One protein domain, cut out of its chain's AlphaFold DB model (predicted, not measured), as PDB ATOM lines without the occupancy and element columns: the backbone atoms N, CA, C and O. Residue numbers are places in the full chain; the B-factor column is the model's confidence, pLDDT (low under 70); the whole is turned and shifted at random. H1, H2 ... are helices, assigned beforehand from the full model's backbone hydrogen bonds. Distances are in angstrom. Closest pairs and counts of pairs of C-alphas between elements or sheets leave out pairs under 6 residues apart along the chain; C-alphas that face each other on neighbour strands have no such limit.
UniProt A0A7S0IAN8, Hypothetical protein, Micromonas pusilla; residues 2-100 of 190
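AT A GLANCE: This is residues 2 to 100 of the 190 residues of the protein "Hypothetical protein" of Micromonas pusilla (UniProt A0A7S0IAN8). The printed part is a long helical hairpin: two long helices, H2 and H1, run opposite ways, side by side over much of their lengths but shifted along each other, with the last residues of H2 reaching past the beginning of H1 at one end and the last residues of H1 reaching past the beginning of H2 at the other. The loop of residues 41 to 53 joins them at one end, and the short helix H3 lies over one side of H2, with the first printed residues near it. The printed part has 99 residues with three named helices in the order H1, H2, H3 and no named strand; the class is all helix. It is loose, with a radius of gyration of the C-alphas of 18.2 A, and its outline is a rod spanning 61 by 23 by 18 A.

IN THESE COORDINATES: H2, the longest helix, takes residues 54 to 86 and measures 47.4 A from C-alpha 54 at (146.240, 123.218, 143.603) to C-alpha 86 at (127.658, 112.319, 185.855). H1 takes residues 10 to 40, 45.3 A long, and begins with C-alpha 10 at (124.342, 110.869, 173.022). H3 takes residues 93 to 96, 5.6 A long.

HOW THE PARTS SIT: H2 and H1 touch, and the closest C-alphas are those of Met 63 and Ala 27, 5.0 A apart. Their lines stand at a shallow tilt of 12 degrees, opposite ways, and the two form a helical hairpin. H2 and H3 only just touch, with 3 pairs of C-alphas within 8 A; H2 does so with residues 75 to 79 alone, and the closest C-alphas are those of Glu 76 and Leu 93, 6.6 A apart. H1 and H3 are apart. In H1 and H2 every O i to N i+4 pair is within hydrogen-bond range; H3, with 4 residues, is too short for such a pair, and its one O i to N i+3 pair is within range.

THE WHOLE: The two C-alphas farthest apart are those of Glu 42 and Gly 87, at 61.1 A, while those of Pro 2 and Tyr 100, the first and last printed, are 8.3 A apart. The link from H1 to H2 is long, with 13 residues, and the link from H2 to H3 is short, with 6. The printed part has no cut. The mean pLDDT of the printed part is 95.6, and residue 2 is under 70.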
ATOM      1  N   PRO A   2     136.038 129.539 167.532       68.81
ATOM      2  CA  PRO A   2     135.351 129.134 168.762       68.81
ATOM      3  C   PRO A   2     134.888 127.671 168.637       68.81
ATOM      4  O   PRO A   2     134.610 127.246 167.512       68.81
ATOM      5  N   PRO A   3     134.826 126.903 169.741       77.88
ATOM      6  CA  PRO A   3     134.399 125.510 169.684       77.88
ATOM      7  C   PRO A   3     132.959 125.404 169.152       77.88
ATOM      8  O   PRO A   3     132.151 126.316 169.384       77.88
ATOM      9  N   PRO A   4     132.614 124.321 168.433       85.75
ATOM     10  CA  PRO A   4     131.235 124.052 168.061       85.75
ATOM     11  C   PRO A   4     130.360 123.896 169.316       85.75
ATOM     12  O   PRO A   4     130.857 123.515 170.379       85.75
ATOM     13  N   PRO A   5     129.045 124.171 169.220       91.25
ATOM     14  CA  PRO A   5     128.138 123.901 170.326       91.25
ATOM     15  C   PRO A   5     128.175 122.404 170.673       91.25
ATOM     16  O   PRO A   5     128.177 121.577 169.753       91.25
ATOM     17  N   PRO A   6     128.163 122.036 171.965       93.12
ATOM     18  CA  PRO A   6     128.230 120.636 172.361       93.12
ATOM     19  C   PRO A   6     127.016 119.844 171.852       93.12
ATOM     20  O   PRO A   6     125.957 120.437 171.598       93.12
ATOM     21  N   PRO A   7     127.134 118.515 171.693       93.69
ATOM     22  CA  PRO A   7     125.974 117.668 171.461       93.69
ATOM     23  C   PRO A   7     124.989 117.762 172.624       93.69
ATOM     24  O   PRO A   7     125.405 117.790 173.781       93.69
ATOM     25  N   THR A   8     123.687 117.793 172.344       94.44
ATOM     26  CA  THR A   8     122.669 117.922 173.403       94.44
ATOM     27  C   THR A   8     122.490 116.644 174.216       94.44
ATOM     28  O   THR A   8     122.142 116.714 175.393       94.44
ATOM     29  N   ASP A   9     122.723 115.488 173.594       95.25
ATOM     30  CA  ASP A   9     122.658 114.157 174.193       95.25
ATOM     31  C   ASP A   9     123.444 113.135 173.331       95.25
ATOM     32  O   ASP A   9     123.936 113.487 172.249       95.25
ATOM     33  N   PRO A  10     123.584 111.868 173.774       96.88
ATOM     34  CA  PRO A  10     124.342 110.869 173.022       96.88
ATOM     35  C   PRO A  10     123.749 110.497 171.656       96.88
ATOM     36  O   PRO A  10     124.470 109.950 170.825       96.88
ATOM     37  N   ASN A  11     122.460 110.740 171.403       97.06
ATOM     38  CA  ASN A  11     121.864 110.497 170.089       97.06
ATOM     39  C   ASN A  11     122.203 111.634 169.120       97.06
ATOM     40  O   ASN A  11     122.618 111.337 168.006       97.06
ATOM     41  N   ASP A  12     122.154 112.899 169.559       97.12
ATOM     42  CA  ASP A  12     122.673 114.032 168.770       97.12
ATOM     43  C   ASP A  12     124.156 113.816 168.425       97.12
ATOM     44  O   ASP A  12     124.566 113.969 167.276       97.12
ATOM     45  N   ALA A  13     124.965 113.350 169.384       96.81
ATOM     46  CA  ALA A  13     126.368 113.026 169.121       96.81
ATOM     47  C   ALA A  13     126.536 111.928 168.048       96.81
ATOM     48  O   ALA A  13     127.365 112.068 167.148       96.81
ATOM     49  N   LYS A  14     125.720 110.864 168.086       97.44
ATOM     50  CA  LYS A  14     125.726 109.802 167.061       97.44
ATOM     51  C   LYS A  14     125.274 110.303 165.690       97.44
ATOM     52  O   LYS A  14     125.869 109.924 164.683       97.44
ATOM     53  N   ASP A  15     124.258 111.160 165.637       97.62
ATOM     54  CA  ASP A  15     123.772 111.746 164.385       97.62
ATOM     55  C   ASP A  15     124.843 112.635 163.741       97.62
ATOM     56  O   ASP A  15     125.083 112.555 162.529       97.62
ATOM     57  N   ARG A  16     125.549 113.427 164.557       96.19
ATOM     58  CA  ARG A  16     126.710 114.215 164.126       96.19
ATOM     59  C   ARG A  16     127.830 113.321 163.617       96.19
ATOM     60  O   ARG A  16     128.325 113.574 162.522       96.19
ATOM     61  N   MET A  17     128.185 112.267 164.347       96.81
ATOM     62  CA  MET A  17     129.203 111.297 163.929       96.81
ATOM     63  C   MET A  17     128.864 110.685 162.564       96.81
ATOM     64  O   MET A  17     129.667 110.750 161.633       96.81
ATOM     65  N   ALA A  18     127.623 110.227 162.377       97.38
ATOM     66  CA  ALA A  18     127.158 109.700 161.098       97.38
ATOM     67  C   ALA A  18     127.220 110.744 159.967       97.38
ATOM     68  O   ALA A  18     127.489 110.395 158.815       97.38
ATOM     69  N   GLN A  19     126.972 112.025 160.261       97.62
ATOM     70  CA  GLN A  19     127.152 113.103 159.288       97.62
ATOM     71  C   GLN A  19     128.630 113.324 158.949       97.62
ATOM     72  O   GLN A  19     128.960 113.396 157.767       97.62
ATOM     73  N   ARG A  20     129.527 113.367 159.942       97.56
ATOM     74  CA  ARG A  20     130.971 113.551 159.717       97.56
ATOM     75  C   ARG A  20     131.574 112.415 158.903       97.56
ATOM     76  O   ARG A  20     132.352 112.672 157.988       97.56
ATOM     77  N   GLU A  21     131.156 111.175 159.143       97.94
ATOM     78  CA  GLU A  21     131.557 110.039 158.309       97.94
ATOM     79  C   GLU A  21     131.106 110.193 156.852       97.94
ATOM     80  O   GLU A  21     131.864 109.881 155.929       97.94
ATOM     81  N   ARG A  22     129.874 110.670 156.616       98.25
ATOM     82  CA  ARG A  22     129.380 110.944 155.256       98.25
ATOM     83  C   ARG A  22     130.202 112.035 154.580       98.25
ATOM     84  O   ARG A  22     130.596 111.856 153.428       98.25
ATOM     85  N   ASP A  23     130.496 113.115 155.295       98.12
ATOM     86  CA  ASP A  23     131.295 114.233 154.787       98.12
ATOM     87  C   ASP A  23     132.721 113.782 154.442       98.12
ATOM     88  O   ASP A  23     133.243 114.118 153.376       98.12
ATOM     89  N   PHE A  24     133.330 112.949 155.291       98.31
ATOM     90  CA  PHE A  24     134.645 112.364 155.041       98.31
ATOM     91  C   PHE A  24     134.643 111.439 153.816       98.31
ATOM     92  O   PHE A  24     135.512 111.560 152.951       98.31
ATOM     93  N   ARG A  25     133.631 110.572 153.666       98.19
ATOM     94  CA  ARG A  25     133.472 109.733 152.462       98.19
ATOM     95  C   ARG A  25     133.314 110.582 151.199       98.19
ATOM     96  O   ARG A  25     133.933 110.276 150.183       98.19
ATOM     97  N   ALA A  26     132.548 111.670 151.257       98.25
ATOM     98  CA  ALA A  26     132.420 112.602 150.138       98.25
ATOM     99  C   ALA A  26     133.748 113.318 149.824       98.25
ATOM    100  O   ALA A  26     134.085 113.516 148.658       98.25
ATOM    101  N   ALA A  27     134.538 113.683 150.838       98.25
ATOM    102  CA  ALA A  27     135.871 114.251 150.642       98.25
ATOM    103  C   ALA A  27     136.843 113.256 149.979       98.25
ATOM    104  O   ALA A  27     137.560 113.641 149.058       98.25
ATOM    105  N   LEU A  28     136.807 111.972 150.359       98.00
ATOM    106  CA  LEU A  28     137.593 110.918 149.702       98.00
ATOM    107  C   LEU A  28     137.266 110.800 148.208       98.00
ATOM    108  O   LEU A  28     138.179 110.706 147.385       98.00
ATOM    109  N   VAL A  29     135.977 110.838 147.854       98.31
ATOM    110  CA  VAL A  29     135.533 110.818 146.450       98.31
ATOM    111  C   VAL A  29     136.084 112.028 145.696       98.31
ATOM    112  O   VAL A  29     136.709 111.848 144.652       98.31
ATOM    113  N   ARG A  30     135.964 113.236 146.263       97.88
ATOM    114  CA  ARG A  30     136.484 114.474 145.654       97.88
ATOM    115  C   ARG A  30     137.993 114.437 145.419       97.88
ATOM    116  O   ARG A  30     138.457 114.850 144.362       97.88
ATOM    117  N   VAL A  31     138.771 113.885 146.355       98.19
ATOM    118  CA  VAL A  31     140.215 113.666 146.149       98.19
ATOM    119  C   VAL A  31     140.463 112.717 144.976       98.19
ATOM    120  O   VAL A  31     141.377 112.946 144.183       98.19
ATOM    121  N   GLY A  32     139.672 111.648 144.857       97.81
ATOM    122  CA  GLY A  32     139.737 110.719 143.729       97.81
ATOM    123  C   GLY A  32     139.464 111.404 142.389       97.81
ATOM    124  O   GLY A  32     140.252 111.247 141.456       97.81
ATOM    125  N   GLU A  33     138.400 112.202 142.316       98.12
ATOM    126  CA  GLU A  33     138.004 112.971 141.130       98.12
ATOM    127  C   GLU A  33     139.065 114.007 140.741       98.12
ATOM    128  O   GLU A  33     139.502 114.034 139.590       98.12
ATOM    129  N   ALA A  34     139.569 114.791 141.701       97.56
ATOM    130  CA  ALA A  34     140.624 115.774 141.461       97.56
ATOM    131  C   ALA A  34     141.911 115.107 140.949       97.56
ATOM    132  O   ALA A  34     142.542 115.579 140.001       97.56
ATOM    133  N   LYS A  35     142.294 113.963 141.532       97.75
ATOM    134  CA  LYS A  35     143.449 113.180 141.071       97.75
ATOM    135  C   LYS A  35     143.236 112.595 139.674       97.75
ATOM    136  O   LYS A  35     144.196 112.530 138.910       97.75
ATOM    137  N   ALA A  36     142.024 112.154 139.341       97.81
ATOM    138  CA  ALA A  36     141.694 111.659 138.007       97.81
ATOM    139  C   ALA A  36     141.801 112.780 136.963       97.81
ATOM    140  O   ALA A  36     142.555 112.635 136.003       97.81
ATOM    141  N   ALA A  37     141.180 113.934 137.220       96.94
ATOM    142  CA  ALA A  37     141.268 115.107 136.351       96.94
ATOM    143  C   ALA A  37     142.720 115.584 136.162       96.94
ATOM    144  O   ALA A  37     143.146 115.888 135.048       96.94
ATOM    145  N   ALA A  38     143.523 115.578 137.232       96.56
ATOM    146  CA  ALA A  38     144.943 115.911 137.154       96.56
ATOM    147  C   ALA A  38     145.721 114.952 136.240       96.56
ATOM    148  O   ALA A  38     146.588 115.410 135.504       96.56
ATOM    149  N   ARG A  39     145.410 113.649 136.256       96.50
ATOM    150  CA  ARG A  39     146.053 112.633 135.397       96.50
ATOM    151  C   ARG A  39     145.650 112.734 133.928       96.50
ATOM    152  O   ARG A  39     146.426 112.328 133.069       96.50
ATOM    153  N   GLU A  40     144.455 113.240 133.650       96.50
ATOM    154  CA  GLU A  40     143.957 113.480 132.289       96.50
ATOM    155  C   GLU A  40     144.494 114.791 131.691       96.50
ATOM    156  O   GLU A  40     144.410 115.010 130.483       96.50
ATOM    157  N   SER A  41     145.074 115.663 132.520       94.56
ATOM    158  CA  SER A  41     145.649 116.936 132.094       94.56
ATOM    159  C   SER A  41     146.966 116.765 131.332       94.56
ATOM    160  O   SER A  41     147.844 116.005 131.736       94.56
ATOM    161  N   GLU A  42     147.188 117.604 130.317       92.69
ATOM    162  CA  GLU A  42     148.483 117.727 129.623       92.69
ATOM    163  C   GLU A  42     149.635 118.153 130.555       92.69
ATOM    164  O   GLU A  42     150.806 117.962 130.234       92.69
ATOM    165  N   ARG A  43     149.316 118.731 131.722       91.06
ATOM    166  CA  ARG A  43     150.295 119.136 132.745       91.06
ATOM    167  C   ARG A  43     150.749 117.976 133.639       91.06
ATOM    168  O   ARG A  43     151.599 118.198 134.505       91.06
ATOM    169  N   TRP A  44     150.169 116.783 133.490       95.56
ATOM    170  CA  TRP A  44     150.492 115.618 134.309       95.56
ATOM    171  C   TRP A  44     151.922 115.136 134.073       95.56
ATOM    172  O   TRP A  44     152.331 114.852 132.950       95.56
ATOM    173  N   ASP A  45     152.666 114.984 135.165       94.31
ATOM    174  CA  ASP A  45     154.010 114.420 135.160       94.31
ATOM    175  C   ASP A  45     154.137 113.436 136.334       94.31
ATOM    176  O   ASP A  45     154.170 113.870 137.493       94.31
ATOM    177  N   PRO A  46     154.238 112.118 136.072       92.94
ATOM    178  CA  PRO A  46     154.388 111.109 137.117       92.94
ATOM    179  C   PRO A  46     155.588 111.344 138.041       92.94
ATOM    180  O   PRO A  46     155.529 110.967 139.209       92.94
ATOM    181  N   SER A  47     156.660 111.979 137.551       94.81
ATOM    182  CA  SER A  47     157.852 112.275 138.354       94.81
ATOM    183  C   SER A  47     157.626 113.404 139.367       94.81
ATOM    184  O   SER A  47     158.295 113.458 140.398       94.81
ATOM    185  N   ARG A  48     156.657 114.290 139.104       92.69
ATOM    186  CA  ARG A  48     156.271 115.405 139.986       92.69
ATOM    187  C   ARG A  48     155.025 115.102 140.818       92.69
ATOM    188  O   ARG A  48     154.810 115.750 141.845       92.69
ATOM    189  N   GLY A  49     154.209 114.144 140.384       94.38
ATOM    190  CA  GLY A  49     152.956 113.768 141.030       94.38
ATOM    191  C   GLY A  49     151.946 114.920 141.066       94.38
ATOM    192  O   GLY A  49     151.859 115.724 140.142       94.38
ATOM    193  N   TYR A  50     151.185 115.020 142.160       95.75
ATOM    194  CA  TYR A  50     150.094 115.999 142.304       95.75
ATOM    195  C   TYR A  50     150.511 117.364 142.854       95.75
ATOM    196  O   TYR A  50     149.674 118.254 142.971       95.75
ATOM    197  N   LYS A  51     151.789 117.547 143.200       92.75
ATOM    198  CA  LYS A  51     152.297 118.795 143.786       92.75
ATOM    199  C   LYS A  51     151.957 120.059 142.967       92.75
ATOM    200  O   LYS A  51     151.737 121.090 143.587       92.75
ATOM    201  N   PRO A  52     151.926 120.032 141.617       93.94
ATOM    202  CA  PRO A  52     151.595 121.214 140.813       93.94
ATOM    203  C   PRO A  52     150.092 121.507 140.649       93.94
ATOM    204  O   PRO A  52     149.759 122.415 139.887       93.94
ATOM    205  N   PHE A  53     149.210 120.702 141.249       96.38
ATOM    206  CA  PHE A  53     147.761 120.780 141.068       96.38
ATOM    207  C   PHE A  53     147.103 121.266 142.359       96.38
ATOM    208  O   PHE A  53     146.854 120.460 143.257       96.38
ATOM    209  N   ASP A  54     146.826 122.568 142.424       96.50
ATOM    210  CA  ASP A  54     146.240 123.218 143.603       96.50
ATOM    211  C   ASP A  54     144.901 122.569 143.990       96.50
ATOM    212  O   ASP A  54     144.741 122.184 145.140       96.50
ATOM    213  N   ASP A  55     144.035 122.254 143.020       96.50
ATOM    214  CA  ASP A  55     142.762 121.550 143.269       96.50
ATOM    215  C   ASP A  55     142.944 120.199 143.988       96.50
ATOM    216  O   ASP A  55     142.110 119.787 144.795       96.50
ATOM    217  N   VAL A  56     144.043 119.481 143.712       97.56
ATOM    218  CA  VAL A  56     144.348 118.224 144.415       97.56
ATOM    219  C   VAL A  56     144.865 118.504 145.821       97.56
ATOM    220  O   VAL A  56     144.552 117.739 146.733       97.56
ATOM    221  N   GLN A  57     145.660 119.560 146.009       97.38
ATOM    222  CA  GLN A  57     146.146 119.948 147.336       97.38
ATOM    223  C   GLN A  57     144.987 120.399 148.230       97.38
ATOM    224  O   GLN A  57     144.868 119.896 149.346       97.38
ATOM    225  N   ASP A  58     144.096 121.240 147.711       97.75
ATOM    226  CA  ASP A  58     142.909 121.729 148.411       97.75
ATOM    227  C   ASP A  58     141.971 120.571 148.774       97.75
ATOM    228  O   ASP A  58     141.588 120.422 149.932       97.75
ATOM    229  N   ALA A  59     141.694 119.658 147.834       97.81
ATOM    230  CA  ALA A  59     140.867 118.484 148.122       97.81
ATOM    231  C   ALA A  59     141.484 117.575 149.203       97.81
ATOM    232  O   ALA A  59     140.764 117.015 150.034       97.81
ATOM    233  N   VAL A  60     142.811 117.403 149.205       97.56
ATOM    234  CA  VAL A  60     143.515 116.617 150.235       97.56
ATOM    235  C   VAL A  60     143.475 117.324 151.589       97.56
ATOM    236  O   VAL A  60     143.296 116.652 152.607       97.56
ATOM    237  N   TYR A  61     143.609 118.649 151.612       95.62
ATOM    238  CA  TYR A  61     143.492 119.451 152.826       95.62
ATOM    239  C   TYR A  61     142.082 119.360 153.426       95.62
ATOM    240  O   TYR A  61     141.936 119.001 154.595       95.62
ATOM    241  N   ASP A  62     141.042 119.552 152.614       96.38
ATOM    242  CA  ASP A  62     139.644 119.417 153.037       96.38
ATOM    243  C   ASP A  62     139.332 118.005 153.550       96.38
ATOM    244  O   ASP A  62     138.610 117.828 154.532       96.38
ATOM    245  N   MET A  63     139.899 116.977 152.912       97.50
ATOM    246  CA  MET A  63     139.784 115.595 153.375       97.50
ATOM    247  C   MET A  63     140.447 115.394 154.743       97.50
ATOM    248  O   MET A  63     139.892 114.676 155.576       97.50
ATOM    249  N   ALA A  64     141.603 116.012 154.993       95.12
ATOM    250  CA  ALA A  64     142.266 115.947 156.292       95.12
ATOM    251  C   ALA A  64     141.422 116.620 157.387       95.12
ATOM    252  O   ALA A  64     141.224 116.026 158.445       95.12
ATOM    253  N   LEU A  65     140.842 117.793 157.108       94.69
ATOM    254  CA  LEU A  65     139.908 118.458 158.025       94.69
ATOM    255  C   LEU A  65     138.661 117.607 158.297       94.69
ATOM    256  O   LEU A  65     138.258 117.451 159.449       94.69
ATOM    257  N   ALA A  66     138.074 117.002 157.260       96.88
ATOM    258  CA  ALA A  66     136.927 116.111 157.418       96.88
ATOM    259  C   ALA A  66     137.271 114.871 158.261       96.88
ATOM    260  O   ALA A  66     136.457 114.443 159.077       96.88
ATOM    261  N   LYS A  67     138.485 114.325 158.112       96.50
ATOM    262  CA  LYS A  67     138.981 113.220 158.944       96.50
ATOM    263  C   LYS A  67     139.124 113.641 160.409       96.50
ATOM    264  O   LYS A  67     138.664 112.924 161.291       96.50
ATOM    265  N   THR A  68     139.691 114.818 160.667       95.69
ATOM    266  CA  THR A  68     139.770 115.387 162.022       95.69
ATOM    267  C   THR A  68     138.384 115.544 162.642       95.69
ATOM    268  O   THR A  68     138.180 115.130 163.780       95.69
ATOM    269  N   ALA A  69     137.408 116.043 161.881       96.06
ATOM    270  CA  ALA A  69     136.035 116.193 162.357       96.06
ATOM    271  C   ALA A  69     135.359 114.849 162.696       96.06
ATOM    272  O   ALA A  69     134.508 114.805 163.584       96.06
ATOM    273  N   VAL A  70     135.734 113.747 162.028       97.69
ATOM    274  CA  VAL A  70     135.306 112.396 162.430       97.69
ATOM    275  C   VAL A  70     135.852 112.086 163.821       97.69
ATOM    276  O   VAL A  70     135.063 111.813 164.720       97.69
ATOM    277  N   TYR A  71     137.161 112.214 164.043       97.19
ATOM    278  CA  TYR A  71     137.762 111.952 165.358       97.19
ATOM    279  C   TYR A  71     137.133 112.789 166.472       97.19
ATOM    280  O   TYR A  71     136.782 112.257 167.522       97.19
ATOM    281  N   GLU A  72     136.911 114.076 166.222       97.00
ATOM    282  CA  GLU A  72     136.231 114.963 167.167       97.00
ATOM    283  C   GLU A  72     134.818 114.477 167.492       97.00
ATOM    284  O   GLU A  72     134.445 114.461 168.660       97.00
ATOM    285  N   SER A  73     134.054 113.997 166.506       97.50
ATOM    286  CA  SER A  73     132.697 113.489 166.750       97.50
ATOM    287  C   SER A  73     132.652 112.212 167.605       97.50
ATOM    288  O   SER A  73     131.741 112.057 168.419       97.50
ATOM    289  N   HIS A  74     133.660 111.338 167.499       98.00
ATOM    290  CA  HIS A  74     133.802 110.179 168.391       98.00
ATOM    291  C   HIS A  74     134.097 110.618 169.832       98.00
ATOM    292  O   HIS A  74     133.477 110.139 170.785       98.00
ATOM    293  N   LEU A  75     134.993 111.592 170.009       97.88
ATOM    294  CA  LEU A  75     135.289 112.154 171.328       97.88
ATOM    295  C   LEU A  75     134.081 112.904 171.911       97.88
ATOM    296  O   LEU A  75     133.826 112.822 173.113       97.88
ATOM    297  N   GLU A  76     133.307 113.601 171.080       97.69
ATOM    298  CA  GLU A  76     132.064 114.271 171.474       97.69
ATOM    299  C   GLU A  76     131.007 113.271 171.954       97.69
ATOM    300  O   GLU A  76     130.344 113.521 172.964       97.69
ATOM    301  N   LEU A  77     130.878 112.112 171.299       98.06
ATOM    302  CA  LEU A  77     130.036 111.017 171.786       98.06
ATOM    303  C   LEU A  77     130.518 110.513 173.148       98.06
ATOM    304  O   LEU A  77     129.717 110.384 174.078       98.06
ATOM    305  N   ALA A  78     131.820 110.282 173.297       98.12
ATOM    306  CA  ALA A  78     132.405 109.830 174.551       98.12
ATOM    307  C   ALA A  78     132.144 110.828 175.699       98.12
ATOM    308  O   ALA A  78     131.746 110.441 176.802       98.12
ATOM    309  N   LEU A  79     132.296 112.127 175.428       97.88
ATOM    310  CA  LEU A  79     132.000 113.200 176.374       97.88
ATOM    311  C   LEU A  79     130.505 113.297 176.697       97.88
ATOM    312  O   LEU A  79     130.128 113.464 177.858       97.88
ATOM    313  N   SER A  80     129.635 113.144 175.702       97.88
ATOM    314  CA  SER A  80     128.189 113.134 175.916       97.88
ATOM    315  C   SER A  80     127.760 111.975 176.828       97.88
ATOM    316  O   SER A  80     126.997 112.171 177.772       97.88
ATOM    317  N   LEU A  81     128.329 110.780 176.649       98.06
ATOM    318  CA  LEU A  81     128.094 109.647 177.551       98.06
ATOM    319  C   LEU A  81     128.578 109.937 178.981       98.06
ATOM    320  O   LEU A  81     127.892 109.599 179.949       98.06
ATOM    321  N   LEU A  82     129.732 110.592 179.124       98.12
ATOM    322  CA  LEU A  82     130.283 110.977 180.422       98.12
ATOM    323  C   LEU A  82     129.409 112.012 181.147       98.12
ATOM    324  O   LEU A  82     129.149 111.855 182.340       98.12
ATOM    325  N   THR A  83     128.946 113.049 180.447       96.81
ATOM    326  CA  THR A  83     128.065 114.079 181.031       96.81
ATOM    327  C   THR A  83     126.746 113.475 181.505       96.81
ATOM    328  O   THR A  83     126.332 113.747 182.633       96.81
ATOM    329  N   VAL A  84     126.150 112.563 180.727       97.12
ATOM    330  CA  VAL A  84     124.964 111.798 181.145       97.12
ATOM    331  C   VAL A  84     125.252 110.958 182.390       97.12
ATOM    332  O   VAL A  84     124.494 111.030 183.357       97.12
ATOM    333  N   ALA A  85     126.356 110.203 182.413       97.38
ATOM    334  CA  ALA A  85     126.719 109.360 183.554       97.38
ATOM    335  C   ALA A  85     126.942 110.165 184.848       97.38
ATOM    336  O   ALA A  85     126.671 109.674 185.943       97.38
ATOM    337  N   LYS A  86     127.415 111.410 184.727       96.56
ATOM    338  CA  LYS A  86     127.658 112.319 185.855       96.56
ATOM    339  C   LYS A  86     126.456 113.198 186.219       96.56
ATOM    340  O   LYS A  86     126.497 113.850 187.260       96.56
ATOM    341  N   GLY A  87     125.402 113.221 185.400       95.81
ATOM    342  CA  GLY A  87     124.266 114.135 185.572       95.81
ATOM    343  C   GLY A  87     124.642 115.608 185.374       95.81
ATOM    344  O   GLY A  87     124.089 116.480 186.043       95.81
ATOM    345  N   GLU A  88     125.611 115.884 184.502       95.38
ATOM    346  CA  GLU A  88     126.115 117.227 184.207       95.38
ATOM    347  C   GLU A  88     125.456 117.820 182.954       95.38
ATOM    348  O   GLU A  88     124.860 117.114 182.140       95.38
ATOM    349  N   ALA A  89     125.556 119.143 182.804       95.25
ATOM    350  CA  ALA A  89     125.109 119.814 181.588       95.25
ATOM    351  C   ALA A  89     125.998 119.423 180.387       95.25
ATOM    352  O   ALA A  89     127.184 119.143 180.585       95.25
ATOM    353  N   PRO A  90     125.465 119.458 179.150       95.38
ATOM    354  CA  PRO A  90     126.256 119.229 177.948       95.38
ATOM    355  C   PRO A  90     127.506 120.113 177.881       95.38
ATOM    356  O   PRO A  90     127.436 121.320 178.125       95.38
ATOM    357  N   SER A  91     128.634 119.510 177.514       93.88
ATOM    358  CA  SER A  91     129.946 120.160 177.457       93.88
ATOM    359  C   SER A  91     130.675 119.831 176.161       93.88
ATOM    360  O   SER A  91     130.496 118.748 175.602       93.88
ATOM    361  N   SER A  92     131.511 120.755 175.698       94.19
ATOM    362  CA  SER A  92     132.390 120.584 174.538       94.19
ATOM    363  C   SER A  92     133.765 120.047 174.947       94.19
ATOM    364  O   SER A  92     134.123 120.025 176.129       94.19
ATOM    365  N   LEU A  93     134.544 119.589 173.960       95.00
ATOM    366  CA  LEU A  93     135.852 118.963 174.192       95.00
ATOM    367  C   LEU A  93     136.884 119.913 174.823       95.00
ATOM    368  O   LEU A  93     137.841 119.457 175.443       95.00
ATOM    369  N   ASP A  94     136.680 121.225 174.722       93.00
ATOM    370  CA  ASP A  94     137.508 122.252 175.370       93.00
ATOM    371  C   ASP A  94     137.544 122.121 176.903       93.00
ATOM    372  O   ASP A  94     138.509 122.545 177.531       93.00
ATOM    373  N   THR A  95     136.562 121.444 177.510       92.94
ATOM    374  CA  THR A  95     136.592 121.055 178.934       92.94
ATOM    375  C   THR A  95     137.794 120.161 179.280       92.94
ATOM    376  O   THR A  95     138.210 120.096 180.436       92.94
ATOM    377  N   PHE A  96     138.368 119.486 178.283       93.62
ATOM    378  CA  PHE A  96     139.585 118.681 178.383       93.62
ATOM    379  C   PHE A  96     140.783 119.322 177.657       93.62
ATOM    380  O   PHE A  96     141.721 118.623 177.275       93.62
ATOM    381  N   ASP A  97     140.757 120.647 177.474       91.44
ATOM    382  CA  ASP A  97     141.766 121.440 176.757       91.44
ATOM    383  C   ASP A  97     141.920 121.069 175.266       91.44
ATOM    384  O   ASP A  97     142.959 121.338 174.658       91.44
ATOM    385  N   TRP A  98     140.895 120.465 174.650       94.50
ATOM    386  CA  TRP A  98     140.914 120.162 173.218       94.50
ATOM    387  C   TRP A  98     140.889 121.434 172.366       94.50
ATOM    388  O   TRP A  98     140.041 122.314 172.539       94.50
ATOM    389  N   VAL A  99     141.771 121.490 171.369       93.12
ATOM    390  CA  VAL A  99     141.770 122.512 170.321       93.12
ATOM    391  C   VAL A  99     141.184 121.921 169.043       93.12
ATOM    392  O   VAL A  99     141.813 121.077 168.404       93.12
ATOM    393  N   TYR A 100     139.995 122.394 168.668       91.94
ATOM    394  CA  TYR A 100     139.284 121.937 167.473       91.94
ATOM    395  C   TYR A 100     140.066 122.194 166.176       91.94
ATOM    396  O   TYR A 100     140.854 123.139 166.097       91.94
TER     397      TYR A 100